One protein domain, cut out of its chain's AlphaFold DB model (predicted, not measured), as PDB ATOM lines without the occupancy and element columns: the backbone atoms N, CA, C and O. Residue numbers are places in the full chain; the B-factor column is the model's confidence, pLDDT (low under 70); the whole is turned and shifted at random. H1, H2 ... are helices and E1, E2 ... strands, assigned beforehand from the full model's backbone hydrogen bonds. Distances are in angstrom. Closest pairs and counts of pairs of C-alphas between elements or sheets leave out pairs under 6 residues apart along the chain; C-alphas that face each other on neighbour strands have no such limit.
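AT A GLANCE: This is residues 128 to 192 of the 198 residues of a protein of Rhizoclosmatium globosum (UniProt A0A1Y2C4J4). A small three-stranded sheet forms one side, and three short helices spread along the opposite side, joined by loops. Under half of the 65 printed residues lie in the named elements, in order E1 H1 E2 E3 H2 H3, a mixed class; the sheet, E1 E2 E3, is antiparallel. The whole is compact, with a radius of gyration of the C-alphas of 11.6 A, spanning 30 by 27 by 20 A.

IN THESE COORDINATES: E2 is residues 156 to 159 and E3 163 to 166; E1, 128 to 130, begins at C-alpha (143.835, 100.577, 109.025). H1 is 139 to 142, H2 172 to 177, and H3, 183 to 190, 10.4 A long, ends at C-alpha (139.277, 114.764, 115.537).

HOW THE PARTS SIT: In the hairpin E2 and E3, N 158 and O 164 are 2.9 A apart, within hydrogen-bond range. No helix is on the sheet. H1 and H3 are close but not clearly touching; their closest C-alphas, Leu 141 and Ala 185, are 6.6 A apart. Every O i to N i+4 pair in H2 and H3 is within hydrogen-bond range.

THE WHOLE: The printed part has no cut. The link H1 to E2 is long. Residues 191 to 192 have pLDDT under 70.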
ATOM      1  N   PHE A 128     144.647  99.829 109.979       91.44
ATOM      2  CA  PHE A 128     143.835 100.577 109.025       91.44
ATOM      3  C   PHE A 128     142.434 100.716 109.605       91.44
ATOM      4  O   PHE A 128     141.813  99.707 109.939       91.44
ATOM      5  N   SER A 129     141.952 101.950 109.705       90.88
ATOM      6  CA  SER A 129     140.609 102.265 110.193       90.88
ATOM      7  C   SER A 129     139.864 103.049 109.114       90.88
ATOM      8  O   SER A 129     140.078 104.258 108.995       90.88
ATOM      9  N   PRO A 130     139.060 102.372 108.270       91.12
ATOM     10  CA  PRO A 130     138.246 103.032 107.260       91.12
ATOM     11  C   PRO A 130     137.274 104.032 107.887       91.12
ATOM     12  O   PRO A 130     136.705 103.784 108.949       91.12
ATOM     13  N   LEU A 131     137.059 105.140 107.193       87.31
ATOM     14  CA  LEU A 131     136.205 106.243 107.600       87.31
ATOM     15  C   LEU A 131     135.017 106.332 106.653       87.31
ATOM     16  O   LEU A 131     135.157 106.239 105.434       87.31
ATOM     17  N   SER A 132     133.839 106.554 107.226       86.94
ATOM     18  CA  SER A 132     132.604 106.761 106.473       86.94
ATOM     19  C   SER A 132     132.120 108.189 106.694       86.94
ATOM     20  O   SER A 132     131.163 108.441 107.418       86.94
ATOM     21  N   ILE A 133     132.859 109.136 106.114       86.81
ATOM     22  CA  ILE A 133     132.592 110.573 106.215       86.81
ATOM     23  C   ILE A 133     132.444 111.164 104.809       86.81
ATOM     24  O   ILE A 133     133.226 110.817 103.915       86.81
ATOM     25  N   PRO A 134     131.458 112.044 104.565       91.12
ATOM     26  CA  PRO A 134     131.326 112.693 103.271       91.12
ATOM     27  C   PRO A 134     132.435 113.736 103.092       91.12
ATOM     28  O   PRO A 134     132.819 114.413 104.049       91.12
ATOM     29  N   ALA A 135     132.916 113.903 101.855       93.62
ATOM     30  CA  ALA A 135     133.987 114.852 101.537       93.62
ATOM     31  C   ALA A 135     133.638 116.304 101.898       93.62
ATOM     32  O   ALA A 135     134.519 117.077 102.257       93.62
ATOM     33  N   THR A 136     132.347 116.652 101.914       94.06
ATOM     34  CA  THR A 136     131.841 117.945 102.401       94.06
ATOM     35  C   THR A 136     132.273 118.281 103.830       94.06
ATOM     36  O   THR A 136     132.355 119.459 104.160       94.06
ATOM     37  N   THR A 137     132.581 117.277 104.658       90.00
ATOM     38  CA  THR A 137     133.013 117.459 106.056       90.00
ATOM     39  C   THR A 137     134.415 118.056 106.154       90.00
ATOM     40  O   THR A 137     134.677 118.867 107.033       90.00
ATOM     41  N   PHE A 138     135.329 117.653 105.266       91.56
ATOM     42  CA  PHE A 138     136.755 117.969 105.398       91.56
ATOM     43  C   PHE A 138     137.335 118.744 104.212       91.56
ATOM     44  O   PHE A 138     138.364 119.390 104.374       91.56
ATOM     45  N   ALA A 139     136.709 118.717 103.030       94.62
ATOM     46  CA  ALA A 139     137.248 119.353 101.825       94.62
ATOM     47  C   ALA A 139     137.607 120.844 102.021       94.62
ATOM     48  O   ALA A 139     138.725 121.225 101.656       94.62
ATOM     49  N   PRO A 140     136.764 121.670 102.683       94.00
ATOM     50  CA  PRO A 140     137.095 123.074 102.923       94.00
ATOM     51  C   PRO A 140     138.348 123.277 103.782       94.00
ATOM     52  O   PRO A 140     139.034 124.284 103.618       94.00
ATOM     53  N   LEU A 141     138.690 122.322 104.658       92.56
ATOM     54  CA  LEU A 141     139.881 122.406 105.515       92.56
ATOM     55  C   LEU A 141     141.175 122.425 104.691       92.56
ATOM     56  O   LEU A 141     142.167 123.007 105.116       92.56
ATOM     57  N   PHE A 142     141.142 121.827 103.498       93.88
ATOM     58  CA  PHE A 142     142.270 121.745 102.570       93.88
ATOM     59  C   PHE A 142     142.205 122.791 101.448       93.88
ATOM     60  O   PHE A 142     143.010 122.737 100.521       93.88
ATOM     61  N   SER A 143     141.261 123.743 101.513       94.94
ATOM     62  CA  SER A 143     140.942 124.679 100.419       94.94
ATOM     63  C   SER A 143     140.506 123.985  99.120       94.94
ATOM     64  O   SER A 143     140.783 124.463  98.021       94.94
ATOM     65  N   LEU A 144     139.816 122.850  99.253       96.69
ATOM     66  CA  LEU A 144     139.308 122.044  98.145       96.69
ATOM     67  C   LEU A 144     137.781 121.925  98.179       96.69
ATOM     68  O   LEU A 144     137.118 122.294  99.153       96.69
ATOM     69  N   THR A 145     137.227 121.382  97.099       97.38
ATOM     70  CA  THR A 145     135.802 121.060  96.956       97.38
ATOM     71  C   THR A 145     135.564 119.551  97.097       97.38
ATOM     72  O   THR A 145     136.496 118.772  96.901       97.38
ATOM     73  N   PRO A 146     134.351 119.086  97.455       97.12
ATOM     74  CA  PRO A 146     134.048 117.653  97.535       97.12
ATOM     75  C   PRO A 146     134.363 116.871  96.250       97.12
ATOM     76  O   PRO A 146     134.754 115.710  96.327       97.12
ATOM     77  N   GLU A 147     134.228 117.509  95.087       97.19
ATOM     78  CA  GLU A 147     134.485 116.949  93.756       97.19
ATOM     79  C   GLU A 147     135.976 116.675  93.493       97.19
ATOM     80  O   GLU A 147     136.328 115.896  92.604       97.19
ATOM     81  N   ASP A 148     136.864 117.277  94.289       97.31
ATOM     82  CA  ASP A 148     138.305 117.023  94.243       97.31
ATOM     83  C   ASP A 148     138.694 115.695  94.904       97.31
ATOM     84  O   ASP A 148     139.835 115.244  94.768       97.31
ATOM     85  N   PHE A 149     137.754 115.048  95.598       96.50
ATOM     86  CA  PHE A 149     137.965 113.786  96.291       96.50
ATOM     87  C   PHE A 149     137.190 112.641  95.646       96.50
ATOM     88  O   PHE A 149     136.118 112.806  95.065       96.50
ATOM     89  N   THR A 150     137.732 111.438  95.786       94.44
ATOM     90  CA  THR A 150     137.070 110.200  95.383       94.44
ATOM     91  C   THR A 150     137.168 109.184  96.507       94.44
ATOM     92  O   THR A 150     138.178 109.102  97.194       94.44
ATOM     93  N   SER A 151     136.120 108.391  96.694       89.56
ATOM     94  CA  SER A 151     136.079 107.318  97.688       89.56
ATOM     95  C   SER A 151     136.032 105.941  97.024       89.56
ATOM     96  O   SER A 151     135.404 105.023  97.554       89.56
ATOM     97  N   GLN A 152     136.650 105.794  95.839       89.44
ATOM     98  CA  GLN A 152     136.836 104.482  95.196       89.44
ATOM     99  C   GLN A 152     137.529 103.505  96.150       89.44
ATOM    100  O   GLN A 152     137.167 102.332  96.218       89.44
ATOM    101  N   ILE A 153     138.497 104.019  96.909       88.62
ATOM    102  CA  ILE A 153     139.016 103.389  98.116       88.62
ATOM    103  C   ILE A 153     138.478 104.196  99.308       88.62
ATOM    104  O   ILE A 153     138.515 105.428  99.257       88.62
ATOM    105  N   PRO A 154     137.982 103.550 100.380       91.12
ATOM    106  CA  PRO A 154     137.542 104.270 101.568       91.12
ATOM    107  C   PRO A 154     138.646 105.172 102.123       91.12
ATOM    108  O   PRO A 154     139.790 104.731 102.287       91.12
ATOM    109  N   TYR A 155     138.294 106.408 102.481       92.88
ATOM    110  CA  TYR A 155     139.165 107.241 103.309       92.88
ATOM    111  C   TYR A 155     139.542 106.459 104.559       92.88
ATOM    112  O   TYR A 155     138.719 105.725 105.099       92.88
ATOM    113  N   THR A 156     140.796 106.539 104.981       91.88
ATOM    114  CA  THR A 156     141.310 105.616 105.993       91.88
ATOM    115  C   THR A 156     142.317 106.319 106.877       91.88
ATOM    116  O   THR A 156     143.223 106.992 106.385       91.88
ATOM    117  N   THR A 157     142.205 106.106 108.182       91.25
ATOM    118  CA  THR A 157     143.300 106.392 109.107       91.25
ATOM    119  C   THR A 157     144.266 105.213 109.085       91.25
ATOM    120  O   THR A 157     143.884 104.080 109.392       91.25
ATOM    121  N   VAL A 158     145.514 105.468 108.698       89.44
ATOM    122  CA  VAL A 158     146.597 104.480 108.659       89.44
ATOM    123  C   VAL A 158     147.549 104.760 109.812       89.44
ATOM    124  O   VAL A 158     148.084 105.857 109.914       89.44
ATOM    125  N   ASN A 159     147.788 103.777 110.678       84.62
ATOM    126  CA  ASN A 159     148.702 103.928 111.808       84.62
ATOM    127  C   ASN A 159     149.802 102.862 111.766       84.62
ATOM    128  O   ASN A 159     149.538 101.677 111.969       84.62
ATOM    129  N   ALA A 160     151.038 103.306 111.535       80.19
ATOM    130  CA  ALA A 160     152.262 102.504 111.623       80.19
ATOM    131  C   ALA A 160     153.225 103.010 112.726       80.19
ATOM    132  O   ALA A 160     154.425 102.744 112.683       80.19
ATOM    133  N   GLY A 161     152.702 103.762 113.696       75.19
ATOM    134  CA  GLY A 161     153.428 104.424 114.783       75.19
ATOM    135  C   GLY A 161     152.826 105.793 115.103       75.19
ATOM    136  O   GLY A 161     152.579 106.096 116.263       75.19
ATOM    137  N   ILE A 162     152.535 106.580 114.063       74.38
ATOM    138  CA  ILE A 162     151.783 107.838 114.139       74.38
ATOM    139  C   ILE A 162     150.592 107.712 113.176       74.38
ATOM    140  O   ILE A 162     150.813 107.346 112.016       74.38
ATOM    141  N   PRO A 163     149.346 107.963 113.618       81.38
ATOM    142  CA  PRO A 163     148.180 107.970 112.741       81.38
ATOM    143  C   PRO A 163     148.296 109.024 111.636       81.38
ATOM    144  O   PRO A 163     148.619 110.180 111.898       81.38
ATOM    145  N   GLN A 164     147.999 108.631 110.400       86.25
ATOM    146  CA  GLN A 164     147.912 109.518 109.243       86.25
ATOM    147  C   GLN A 164     146.557 109.356 108.564       86.25
ATOM    148  O   GLN A 164     146.087 108.238 108.345       86.25
ATOM    149  N   LEU A 165     145.941 110.481 108.215       89.69
ATOM    150  CA  LEU A 165     144.717 110.511 107.430       89.69
ATOM    151  C   LEU A 165     145.043 110.377 105.940       89.69
ATOM    152  O   LEU A 165     145.736 111.220 105.374       89.69
ATOM    153  N   MET A 166     144.491 109.348 105.299       93.00
ATOM    154  CA  MET A 166     144.604 109.131 103.860       93.00
ATOM    155  C   MET A 166     143.300 109.518 103.155       93.00
ATOM    156  O   MET A 166     142.291 108.817 103.264       93.00
ATOM    157  N   LEU A 167     143.344 110.633 102.419       93.12
ATOM    158  CA  LEU A 167     142.259 111.128 101.568       93.12
ATOM    159  C   LEU A 167     142.665 110.989 100.102       93.12
ATOM    160  O   LEU A 167     143.725 111.469  99.700       93.12
ATOM    161  N   GLN A 168     141.836 110.326  99.298       94.75
ATOM    162  CA  GLN A 168     142.130 110.113  97.886       94.75
ATOM    163  C   GLN A 168     141.596 111.285  97.053       94.75
ATOM    164  O   GLN A 168     140.403 111.588  97.077       94.75
ATOM    165  N   LEU A 169     142.494 111.928  96.305       95.69
ATOM    166  CA  LEU A 169     142.167 112.995  95.361       95.69
ATOM    167  C   LEU A 169     141.862 112.433  93.970       95.69
ATOM    168  O   LEU A 169     142.349 111.362  93.599       95.69
ATOM    169  N   THR A 170     141.084 113.174  93.189       96.50
ATOM    170  CA  THR A 170     140.761 112.826  91.797       96.50
ATOM    171  C   THR A 170     141.901 113.122  90.823       96.50
ATOM    172  O   THR A 170     141.974 112.477  89.776       96.50
ATOM    173  N   SER A 171     142.804 114.061  91.141       95.62
ATOM    174  CA  SER A 171     143.900 114.441  90.242       95.62
ATOM    175  C   SER A 171     145.107 115.088  90.939       95.62
ATOM    176  O   SER A 171     145.051 115.500  92.101       95.62
ATOM    177  N   THR A 172     146.217 115.211  90.205       95.88
ATOM    178  CA  THR A 172     147.413 115.947  90.646       95.88
ATOM    179  C   THR A 172     147.178 117.453  90.728       95.88
ATOM    180  O   THR A 172     147.760 118.124  91.575       95.88
ATOM    181  N   GLU A 173     146.295 118.003  89.899       96.06
ATOM    182  CA  GLU A 173     145.934 119.422  89.930       96.06
ATOM    183  C   GLU A 173     145.213 119.772  91.232       96.06
ATOM    184  O   GLU A 173     145.419 120.864  91.757       96.06
ATOM    185  N   ALA A 174     144.390 118.862  91.768       95.81
ATOM    186  CA  ALA A 174     143.793 119.029  93.091       95.81
ATOM    187  C   ALA A 174     144.870 119.058  94.183       95.81
ATOM    188  O   ALA A 174     144.844 119.939  95.040       95.81
ATOM    189  N   LEU A 175     145.871 118.172  94.104       95.38
ATOM    190  CA  LEU A 175     146.983 118.138  95.059       95.38
ATOM    191  C   LEU A 175     147.743 119.474  95.108       95.38
ATOM    192  O   LEU A 175     148.062 119.949  96.192       95.38
ATOM    193  N   PHE A 176     147.986 120.115  93.961       95.31
ATOM    194  CA  PHE A 176     148.682 121.407  93.912       95.31
ATOM    195  C   PHE A 176     147.874 122.591  94.461       95.31
ATOM    196  O   PHE A 176     148.459 123.636  94.742       95.31
ATOM    197  N   ARG A 177     146.552 122.454  94.619       95.56
ATOM    198  CA  ARG A 177     145.698 123.479  95.242       95.56
ATOM    199  C   ARG A 177     145.572 123.324  96.757       95.56
ATOM    200  O   ARG A 177     145.060 124.236  97.403       95.56
ATOM    201  N   VAL A 178     146.023 122.199  97.319       95.44
ATOM    202  CA  VAL A 178     145.922 121.929  98.757       95.44
ATOM    203  C   VAL A 178     146.639 123.016  99.547       95.44
ATOM    204  O   VAL A 178     147.836 123.248  99.376       95.44
ATOM    205  N   THR A 179     145.913 123.627 100.476       93.56
ATOM    206  CA  THR A 179     146.513 124.407 101.559       93.56
ATOM    207  C   THR A 179     146.472 123.566 102.833       93.56
ATOM    208  O   THR A 179     145.400 123.058 103.166       93.56
ATOM    209  N   PRO A 180     147.602 123.378 103.545       87.62
ATOM    210  CA  PRO A 180     147.602 122.619 104.788       87.62
ATOM    211  C   PRO A 180     146.614 123.212 105.807       87.62
ATOM    212  O   PRO A 180     146.649 124.424 106.040       87.62
ATOM    213  N   PRO A 181     145.750 122.388 106.425       88.06
ATOM    214  CA  PRO A 181     144.836 122.859 107.455       88.06
ATOM    215  C   PRO A 181     145.615 123.318 108.689       88.06
ATOM    216  O   PRO A 181     146.715 122.842 108.978       88.06
ATOM    217  N   THR A 182     145.022 124.229 109.459       87.88
ATOM    218  CA  THR A 182     145.563 124.587 110.777       87.88
ATOM    219  C   THR A 182     145.414 123.418 111.755       87.88
ATOM    220  O   THR A 182     144.518 122.587 111.602       87.88
ATOM    221  N   THR A 183     146.236 123.377 112.807       82.94
ATOM    222  CA  THR A 183     146.101 122.371 113.876       82.94
ATOM    223  C   THR A 183     144.695 122.386 114.476       82.94
ATOM    224  O   THR A 183     144.060 121.347 114.545       82.94
ATOM    225  N   SER A 184     144.145 123.570 114.766       84.25
ATOM    226  CA  SER A 184     142.782 123.701 115.299       84.25
ATOM    227  C   SER A 184     141.703 123.169 114.349       84.25
ATOM    228  O   SER A 184     140.700 122.631 114.813       84.25
ATOM    229  N   ALA A 185     141.886 123.318 113.034       84.06
ATOM    230  CA  ALA A 185     140.970 122.762 112.043       84.06
ATOM    231  C   ALA A 185     141.019 121.226 112.028       84.06
ATOM    232  O   ALA A 185     139.976 120.582 111.938       84.06
ATOM    233  N   MET A 186     142.214 120.646 112.167       83.94
ATOM    234  CA  MET A 186     142.377 119.199 112.313       83.94
ATOM    235  C   MET A 186     141.819 118.694 113.648       83.94
ATOM    236  O   MET A 186     141.123 117.687 113.665       83.94
ATOM    237  N   ASP A 187     142.028 119.415 114.748       80.88
ATOM    238  CA  ASP A 187     141.496 119.047 116.066       80.88
ATOM    239  C   ASP A 187     139.962 119.018 116.070       80.88
ATOM    240  O   ASP A 187     139.360 118.114 116.647       80.88
ATOM    241  N   SER A 188     139.320 119.957 115.365       76.81
ATOM    242  CA  SER A 188     137.864 119.964 115.179       76.81
ATOM    243  C   SER A 188     137.361 118.768 114.369       76.81
ATOM    244  O   SER A 188     136.226 118.345 114.549       76.81
ATOM    245  N   LEU A 189     138.180 118.227 113.467       76.12
ATOM    246  CA  LEU A 189     137.856 117.007 112.734       76.12
ATOM    247  C   LEU A 189     138.061 115.761 113.620       76.12
ATOM    248  O   LEU A 189     137.362 114.758 113.472       76.12
ATOM    249  N   ASN A 190     138.994 115.829 114.575       72.75
ATOM    250  CA  ASN A 190     139.277 114.764 115.537       72.75
ATOM    251  C   ASN A 190     138.233 114.684 116.665       72.75
ATOM    252  O   ASN A 190     137.965 113.585 117.154       72.75
ATOM    253  N   SER A 191     137.622 115.807 117.076       62.75
ATOM    254  CA  SER A 191     136.647 115.854 118.182       62.75
ATOM    255  C   SER A 191     135.385 115.024 117.942       62.75
ATOM    256  O   SER A 191     134.732 114.615 118.898       62.75
ATOM    257  N   ASP A 192     135.093 114.702 116.682       57.94
ATOM    258  CA  ASP A 192     133.987 113.827 116.287       57.94
ATOM    259  C   ASP A 192     134.347 112.326 116.373       57.94
ATOM    260  O   ASP A 192     133.565 111.463 115.977       57.94
TER     261      ASP A 192